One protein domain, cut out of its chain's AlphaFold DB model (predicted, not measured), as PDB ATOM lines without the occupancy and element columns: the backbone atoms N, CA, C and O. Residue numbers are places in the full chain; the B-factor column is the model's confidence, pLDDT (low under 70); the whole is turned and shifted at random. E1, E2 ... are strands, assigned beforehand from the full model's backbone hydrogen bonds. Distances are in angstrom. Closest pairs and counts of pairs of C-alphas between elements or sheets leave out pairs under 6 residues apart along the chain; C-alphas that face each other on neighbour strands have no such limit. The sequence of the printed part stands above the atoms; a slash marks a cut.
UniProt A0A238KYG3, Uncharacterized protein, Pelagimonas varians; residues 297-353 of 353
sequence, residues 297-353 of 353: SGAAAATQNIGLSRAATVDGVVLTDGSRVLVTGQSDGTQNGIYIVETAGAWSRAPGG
ATOM      1  N   SER A 297      28.818  -1.971 -14.863       54.25
ATOM      2  CA  SER A 297      27.381  -2.242 -14.904       54.25
ATOM      3  C   SER A 297      26.591  -1.076 -14.308       54.25
ATOM      4  O   SER A 297      26.431  -0.966 -13.094       54.25
ATOM      5  N   GLY A 298      26.082  -0.210 -15.191       55.47
ATOM      6  CA  GLY A 298      25.088   0.815 -14.864       55.47
ATOM      7  C   GLY A 298      25.649   2.224 -14.681       55.47
ATOM      8  O   GLY A 298      25.450   2.824 -13.628       55.47
ATOM      9  N   ALA A 299      26.295   2.778 -15.710       55.88
ATOM     10  CA  ALA A 299      26.813   4.147 -15.657       55.88
ATOM     11  C   ALA A 299      25.688   5.197 -15.552       55.88
ATOM     12  O   ALA A 299      25.847   6.189 -14.849       55.88
ATOM     13  N   ALA A 300      24.541   4.981 -16.211       60.72
ATOM     14  CA  ALA A 300      23.358   5.842 -16.108       60.72
ATOM     15  C   ALA A 300      22.109   5.182 -16.730       60.72
ATOM     16  O   ALA A 300      22.222   4.205 -17.479       60.72
ATOM     17  N   ALA A 301      20.921   5.741 -16.468       76.19
ATOM     18  CA  ALA A 301      19.677   5.368 -17.140       76.19
ATOM     19  C   ALA A 301      19.048   6.591 -17.825       76.19
ATOM     20  O   ALA A 301      18.565   7.504 -17.167       76.19
ATOM     21  N   ALA A 302      19.024   6.608 -19.155       78.25
ATOM     22  CA  ALA A 302      18.415   7.689 -19.916       78.25
ATOM     23  C   ALA A 302      16.892   7.497 -19.989       78.25
ATOM     24  O   ALA A 302      16.385   6.642 -20.724       78.25
ATOM     25  N   THR A 303      16.166   8.314 -19.227       80.62
ATOM     26  CA  THR A 303      14.689   8.356 -19.194       80.62
ATOM     27  C   THR A 303      14.093   9.387 -20.159       80.62
ATOM     28  O   THR A 303      12.877   9.497 -20.284       80.62
ATOM     29  N   GLN A 304      14.948  10.114 -20.882       81.12
ATOM     30  CA  GLN A 304      14.587  11.057 -21.940       81.12
ATOM     31  C   GLN A 304      15.287  10.683 -23.253       81.12
ATOM     32  O   GLN A 304      16.213   9.868 -23.273       81.12
ATOM     33  N   ASN A 305      14.854  11.297 -24.352       85.69
ATOM     34  CA  ASN A 305      15.419  11.057 -25.674       85.69
ATOM     35  C   ASN A 305      16.841  11.639 -25.758       85.69
ATOM     36  O   ASN A 305      17.021  12.850 -25.621       85.69
ATOM     37  N   ILE A 306      17.843  10.788 -26.000       87.31
ATOM     38  CA  ILE A 306      19.265  11.167 -26.074       87.31
ATOM     39  C   ILE A 306      19.904  10.735 -27.396       87.31
ATOM     40  O   ILE A 306      19.456   9.783 -28.031       87.31
ATOM     41  N   GLY A 307      20.993  11.400 -27.789       88.62
ATOM     42  CA  GLY A 307      21.827  10.937 -28.897       88.62
ATOM     43  C   GLY A 307      22.605   9.677 -28.512       88.62
ATOM     44  O   GLY A 307      23.367   9.699 -27.554       88.62
ATOM     45  N   LEU A 308      22.447   8.598 -29.279       88.44
ATOM     46  CA  LEU A 308      23.163   7.326 -29.091       88.44
ATOM     47  C   LEU A 308      24.515   7.320 -29.824       88.44
ATOM     48  O   LEU A 308      24.848   6.391 -30.559       88.44
ATOM     49  N   SER A 309      25.262   8.417 -29.721       89.62
ATOM     50  CA  SER A 309      26.605   8.536 -30.292       89.62
ATOM     51  C   SER A 309      27.429   9.567 -29.538       89.62
ATOM     52  O   SER A 309      26.882  10.511 -28.967       89.62
ATOM     53  N   ARG A 310      28.752   9.407 -29.615       85.12
ATOM     54  CA  ARG A 310      29.763  10.262 -28.995       85.12
ATOM     55  C   ARG A 310      29.642  10.322 -27.471       85.12
ATOM     56  O   ARG A 310      28.848   9.613 -26.854       85.12
ATOM     57  N   ALA A 311      30.496  11.138 -26.859       80.12
ATOM     58  CA  ALA A 311      30.412  11.439 -25.440       80.12
ATOM     59  C   ALA A 311      29.073  12.123 -25.126       80.12
ATOM     60  O   ALA A 311      28.677  13.075 -25.803       80.12
ATOM     61  N   ALA A 312      28.399  11.652 -24.081       80.75
ATOM     62  CA  ALA A 312      27.171  12.249 -23.580       80.75
ATOM     63  C   ALA A 312      27.190  12.293 -22.051       80.75
ATOM     64  O   ALA A 312      27.931  11.558 -21.397       80.75
ATOM     65  N   THR A 313      26.351  13.158 -21.490       79.81
ATOM     66  CA  THR A 313      26.110  13.230 -20.050       79.81
ATOM     67  C   THR A 313      24.659  12.863 -19.788       79.81
ATOM     68  O   THR A 313      23.763  13.485 -20.355       79.81
ATOM     69  N   VAL A 314      24.426  11.862 -18.942       76.31
ATOM     70  CA  VAL A 314      23.079  11.421 -18.551       76.31
ATOM     71  C   VAL A 314      22.945  11.616 -17.048       76.31
ATOM     72  O   VAL A 314      23.767  11.113 -16.291       76.31
ATOM     73  N   ASP A 315      21.957  12.408 -16.627       67.62
ATOM     74  CA  ASP A 315      21.685  12.737 -15.219       67.62
ATOM     75  C   ASP A 315      22.917  13.228 -14.433       67.62
ATOM     76  O   ASP A 315      23.120  12.906 -13.266       67.62
ATOM     77  N   GLY A 316      23.760  14.029 -15.096       64.12
ATOM     78  CA  GLY A 316      24.991  14.583 -14.519       64.12
ATOM     79  C   GLY A 316      26.204  13.647 -14.571       64.12
ATOM     80  O   GLY A 316      27.298  14.074 -14.211       64.12
ATOM     81  N   VAL A 317      26.047  12.416 -15.067       68.19
ATOM     82  CA  VAL A 317      27.140  11.449 -15.233       68.19
ATOM     83  C   VAL A 317      27.749  11.575 -16.623       68.19
ATOM     84  O   VAL A 317      27.060  11.382 -17.625       68.19
ATOM     85  N   VAL A 318      29.043  11.894 -16.697       76.31
ATOM     86  CA  VAL A 318      29.806  11.888 -17.954       76.31
ATOM     87  C   VAL A 318      30.085  10.443 -18.353       76.31
ATOM     88  O   VAL A 318      30.721   9.704 -17.607       76.31
ATOM     89  N   LEU A 319      29.603  10.043 -19.525       78.75
ATOM     90  CA  LEU A 319      29.763   8.685 -20.028       78.75
ATOM     91  C   LEU A 319      31.099   8.527 -20.758       78.75
ATOM     92  O   LEU A 319      31.445   9.340 -21.618       78.75
ATOM     93  N   THR A 320      31.819   7.456 -20.435       78.62
ATOM     94  CA  THR A 320      33.108   7.084 -21.035       78.62
ATOM     95  C   THR A 320      32.980   5.827 -21.899       78.62
ATOM     96  O   THR A 320      31.982   5.104 -21.804       78.62
ATOM     97  N   ASP A 321      33.984   5.560 -22.741       77.19
ATOM     98  CA  ASP A 321      34.035   4.357 -23.583       77.19
ATOM     99  C   ASP A 321      33.812   3.081 -22.759       77.19
ATOM    100  O   ASP A 321      34.404   2.895 -21.698       77.19
ATOM    101  N   GLY A 322      32.933   2.201 -23.243       70.56
ATOM    102  CA  GLY A 322      32.598   0.938 -22.580       70.56
ATOM    103  C   GLY A 322      31.513   1.037 -21.499       70.56
ATOM    104  O   GLY A 322      31.052   0.001 -21.014       70.56
ATOM    105  N   SER A 323      31.050   2.242 -21.146       76.25
ATOM    106  CA  SER A 323      29.962   2.424 -20.176       76.25
ATOM    107  C   SER A 323      28.679   1.732 -20.639       76.25
ATOM    108  O   SER A 323      28.250   1.919 -21.776       76.25
ATOM    109  N   ARG A 324      28.021   0.974 -19.752       79.25
ATOM    110  CA  ARG A 324      26.689   0.409 -20.020       79.25
ATOM    111  C   ARG A 324      25.591   1.355 -19.549       79.25
ATOM    112  O   ARG A 324      25.528   1.680 -18.362       79.25
ATOM    113  N   VAL A 325      24.715   1.758 -20.466       76.50
ATOM    114  CA  VAL A 325      23.619   2.707 -20.219       76.50
ATOM    115  C   VAL A 325      22.290   2.068 -20.595       76.50
ATOM    116  O   VAL A 325      22.129   1.556 -21.704       76.50
ATOM    117  N   LEU A 326      21.323   2.115 -19.677       81.19
ATOM    118  CA  LEU A 326      19.946   1.716 -19.961       81.19
ATOM    119  C   LEU A 326      19.210   2.892 -20.609       81.19
ATOM    120  O   LEU A 326      19.061   3.947 -20.004       81.19
ATOM    121  N   VAL A 327      18.723   2.710 -21.829       82.25
ATOM    122  CA  VAL A 327      17.999   3.733 -22.583       82.25
ATOM    123  C   VAL A 327      16.525   3.342 -22.658       82.25
ATOM    124  O   VAL A 327      16.187   2.291 -23.199       82.25
ATOM    125  N   THR A 328      15.646   4.174 -22.094       78.38
ATOM    126  CA  THR A 328      14.196   3.888 -21.988       78.38
ATOM    127  C   THR A 328      13.297   5.020 -22.487       78.38
ATOM    128  O   THR A 328      12.109   4.793 -22.707       78.38
ATOM    129  N   GLY A 329      13.847   6.220 -22.693       81.75
ATOM    130  CA  GLY A 329      13.099   7.414 -23.095       81.75
ATOM    131  C   GLY A 329      13.207   7.813 -24.570       81.75
ATOM    132  O   GLY A 329      13.003   8.990 -24.862       81.75
ATOM    133  N   GLN A 330      13.580   6.913 -25.490       89.06
ATOM    134  CA  GLN A 330      13.708   7.266 -26.915       89.06
ATOM    135  C   GLN A 330      12.347   7.507 -27.572       89.06
ATOM    136  O   GLN A 330      11.364   6.827 -27.274       89.06
ATOM    137  N   SER A 331      12.311   8.450 -28.515       89.12
ATOM    138  CA  SER A 331      11.116   8.732 -29.321       89.12
ATOM    139  C   SER A 331      10.757   7.570 -30.253       89.12
ATOM    140  O   SER A 331       9.581   7.325 -30.514       89.12
ATOM    141  N   ASP A 332      11.765   6.844 -30.745       88.25
ATOM    142  CA  ASP A 332      11.587   5.555 -31.406       88.25
ATOM    143  C   ASP A 332      11.793   4.443 -30.373       88.25
ATOM    144  O   ASP A 332      12.913   4.162 -29.941       88.25
ATOM    145  N   GLY A 333      10.699   3.789 -29.983       80.00
ATOM    146  CA  GLY A 333      10.726   2.727 -28.980       80.00
ATOM    147  C   GLY A 333      11.602   1.532 -29.367       80.00
ATOM    148  O   GLY A 333      12.055   0.808 -28.482       80.00
ATOM    149  N   THR A 334      11.904   1.340 -30.658       83.94
ATOM    150  CA  THR A 334      12.838   0.293 -31.090       83.94
ATOM    151  C   THR A 334      14.265   0.585 -30.647       83.94
ATOM    152  O   THR A 334      15.032  -0.356 -30.495       83.94
ATOM    153  N   GLN A 335      14.621   1.845 -30.375       85.06
ATOM    154  CA  GLN A 335      15.941   2.285 -29.908       85.06
ATOM    155  C   GLN A 335      16.108   2.202 -28.385       85.06
ATOM    156  O   GLN A 335      17.177   2.508 -27.867       85.06
ATOM    157  N   ASN A 336      15.086   1.762 -27.651       84.69
ATOM    158  CA  ASN A 336      15.239   1.457 -26.234       84.69
ATOM    159  C   ASN A 336      16.039   0.157 -26.048       84.69
ATOM    160  O   ASN A 336      16.009  -0.758 -26.880       84.69
ATOM    161  N   GLY A 337      16.788   0.076 -24.954       79.81
ATOM    162  CA  GLY A 337      17.632  -1.070 -24.635       79.81
ATOM    163  C   GLY A 337      18.910  -0.680 -23.906       79.81
ATOM    164  O   GLY A 337      19.109   0.473 -23.532       79.81
ATOM    165  N   ILE A 338      19.779  -1.663 -23.692       83.00
ATOM    166  CA  ILE A 338      21.073  -1.455 -23.044       83.00
ATOM    167  C   ILE A 338      22.121  -1.202 -24.125       83.00
ATOM    168  O   ILE A 338      22.265  -1.995 -25.059       83.00
ATOM    169  N   TYR A 339      22.853  -0.103 -23.982       82.12
ATOM    170  CA  TYR A 339      23.901   0.319 -24.904       82.12
ATOM    171  C   TYR A 339      25.264   0.324 -24.225       82.12
ATOM    172  O   TYR A 339      25.362   0.592 -23.029       82.12
ATOM    173  N   ILE A 340      26.298   0.045 -25.009       84.62
ATOM    174  CA  ILE A 340      27.701   0.253 -24.683       84.62
ATOM    175  C   ILE A 340      28.121   1.565 -25.352       84.62
ATOM    176  O   ILE A 340      27.959   1.746 -26.560       84.62
ATOM    177  N   VAL A 341      28.605   2.501 -24.542       84.25
ATOM    178  CA  VAL A 341      28.978   3.849 -24.977       84.25
ATOM    179  C   VAL A 341      30.281   3.807 -25.768       84.25
ATOM    180  O   VAL A 341      31.269   3.226 -25.326       84.25
ATOM    181  N   GLU A 342      30.281   4.494 -26.909       85.50
ATOM    182  CA  GLU A 342      31.465   4.783 -27.724       85.50
ATOM    183  C   GLU A 342      31.551   6.302 -27.933       85.50
ATOM    184  O   GLU A 342      30.775   6.908 -28.674       85.50
ATOM    185  N   THR A 343      32.493   6.950 -27.258       82.38
ATOM    186  CA  THR A 343      32.703   8.403 -27.232       82.38
ATOM    187  C   THR A 343      33.242   8.957 -28.551       82.38
ATOM    188  O   THR A 343      33.018  10.129 -28.863       82.38
ATOM    189  N   ALA A 344      33.869   8.107 -29.368       83.31
ATOM    190  CA  ALA A 344      34.328   8.425 -30.718       83.31
ATOM    191  C   ALA A 344      33.329   8.027 -31.828       83.31
ATOM    192  O   ALA A 344      33.560   8.352 -32.995       83.31
ATOM    193  N   GLY A 345      32.223   7.347 -31.495       85.12
ATOM    194  CA  GLY A 345      31.398   6.624 -32.470       85.12
ATOM    195  C   GLY A 345      29.914   6.522 -32.120       85.12
ATOM    196  O   GLY A 345      29.401   7.246 -31.270       85.12
ATOM    197  N   ALA A 346      29.194   5.661 -32.837       89.31
ATOM    198  CA  ALA A 346      27.818   5.311 -32.497       89.31
ATOM    199  C   ALA A 346      27.825   4.265 -31.383       89.31
ATOM    200  O   ALA A 346      28.661   3.370 -31.389       89.31
ATOM    201  N   TRP A 347      26.894   4.358 -30.441       91.25
ATOM    202  CA  TRP A 347      26.817   3.382 -29.359       91.25
ATOM    203  C   TRP A 347      26.334   2.033 -29.892       91.25
ATOM    204  O   TRP A 347      25.404   1.962 -30.702       91.25
ATOM    205  N   SER A 348      26.933   0.954 -29.403       90.06
ATOM    206  CA  SER A 348      26.576  -0.414 -29.770       90.06
ATOM    207  C   SER A 348      25.588  -1.002 -28.761       90.06
ATOM    208  O   SER A 348      25.569  -0.623 -27.591       90.06
ATOM    209  N   ARG A 349      24.710  -1.917 -29.187       86.25
ATOM    210  CA  ARG A 349      23.836  -2.622 -28.234       86.25
ATOM    211  C   ARG A 349      24.661  -3.600 -27.412       86.25
ATOM    212  O   ARG A 349      25.474  -4.335 -27.968       86.25
ATOM    213  N   ALA A 350      24.410  -3.644 -26.107       75.94
ATOM    214  CA  ALA A 350      25.012  -4.661 -25.263       75.94
ATOM    215  C   ALA A 350      24.493  -6.051 -25.687       75.94
ATOM    216  O   ALA A 350      23.282  -6.203 -25.886       75.94
ATOM    217  N   PRO A 351      25.369  -7.061 -25.840       66.19
ATOM    218  CA  PRO A 351      24.925  -8.430 -26.067       66.19
ATOM    219  C   PRO A 351      24.091  -8.895 -24.867       66.19
ATOM    220  O   PRO A 351      24.421  -8.570 -23.723       66.19
ATOM    221  N   GLY A 352      22.996  -9.615 -25.130       48.88
ATOM    222  CA  GLY A 352      22.224 -10.274 -24.075       48.88
ATOM    223  C   GLY A 352      23.122 -11.270 -23.345       48.88
ATOM    224  O   GLY A 352      23.817 -12.041 -24.007       48.88
ATOM    225  N   GLY A 353      23.165 -11.169 -22.017       38.72
ATOM    226  CA  GLY A 353      23.846 -12.134 -21.152       38.72
ATOM    227  C   GLY A 353      23.044 -13.414 -21.009       38.72
ATOM    228  O   GLY A 353      21.794 -13.308 -21.035       38.72
TER     229      GLY A 353
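This is residues 297 to 353 of the 353 residues of an uncharacterized protein of Pelagimonas varians (UniProt A0A238KYG3). The domain has little regular structure: a small wall of three short strands, E1, E2 and E3, with the long loop of residues 303 to 323 folded back over one face. The 57 printed residues hold no named helix; the sheet runs E1, E2, E3, mixed, and the class is all strand, with only 11 residues in named elements. The whole is compact, with a radius of gyration of the C-alphas of 10.0 A and spans of 26 by 24 by 20 A.

E1, residues 300 to 302, is parallel to E2, residues 324 to 327, at 23 degrees; N 302 and O 326 are 2.8 A apart, within hydrogen-bond range. E2 and E3, residues 337 to 340, form an antiparallel hairpin at 149 degrees, with N 327 and O 337 at 2.8 A. E1 and E3 are apart. Residues 339 to 340 of E3 also pair, antiparallel, with residues 348 to 349.

E1 begins at C-alpha 300 (23.358, 5.842, -16.108) and measures 6.5 A. E2 measures 9.7 A. E3 measures 10.2 A and ends at C-alpha 340 (27.701, 0.253, -24.683).

The C-alphas farthest apart, of Gly 316 and Gly 353, are 27.6 A apart. The printed part has no cut. The link E1 to E2 is long. Residues 297 to 300, 315 to 317 and 351 to 353 have pLDDT under 70.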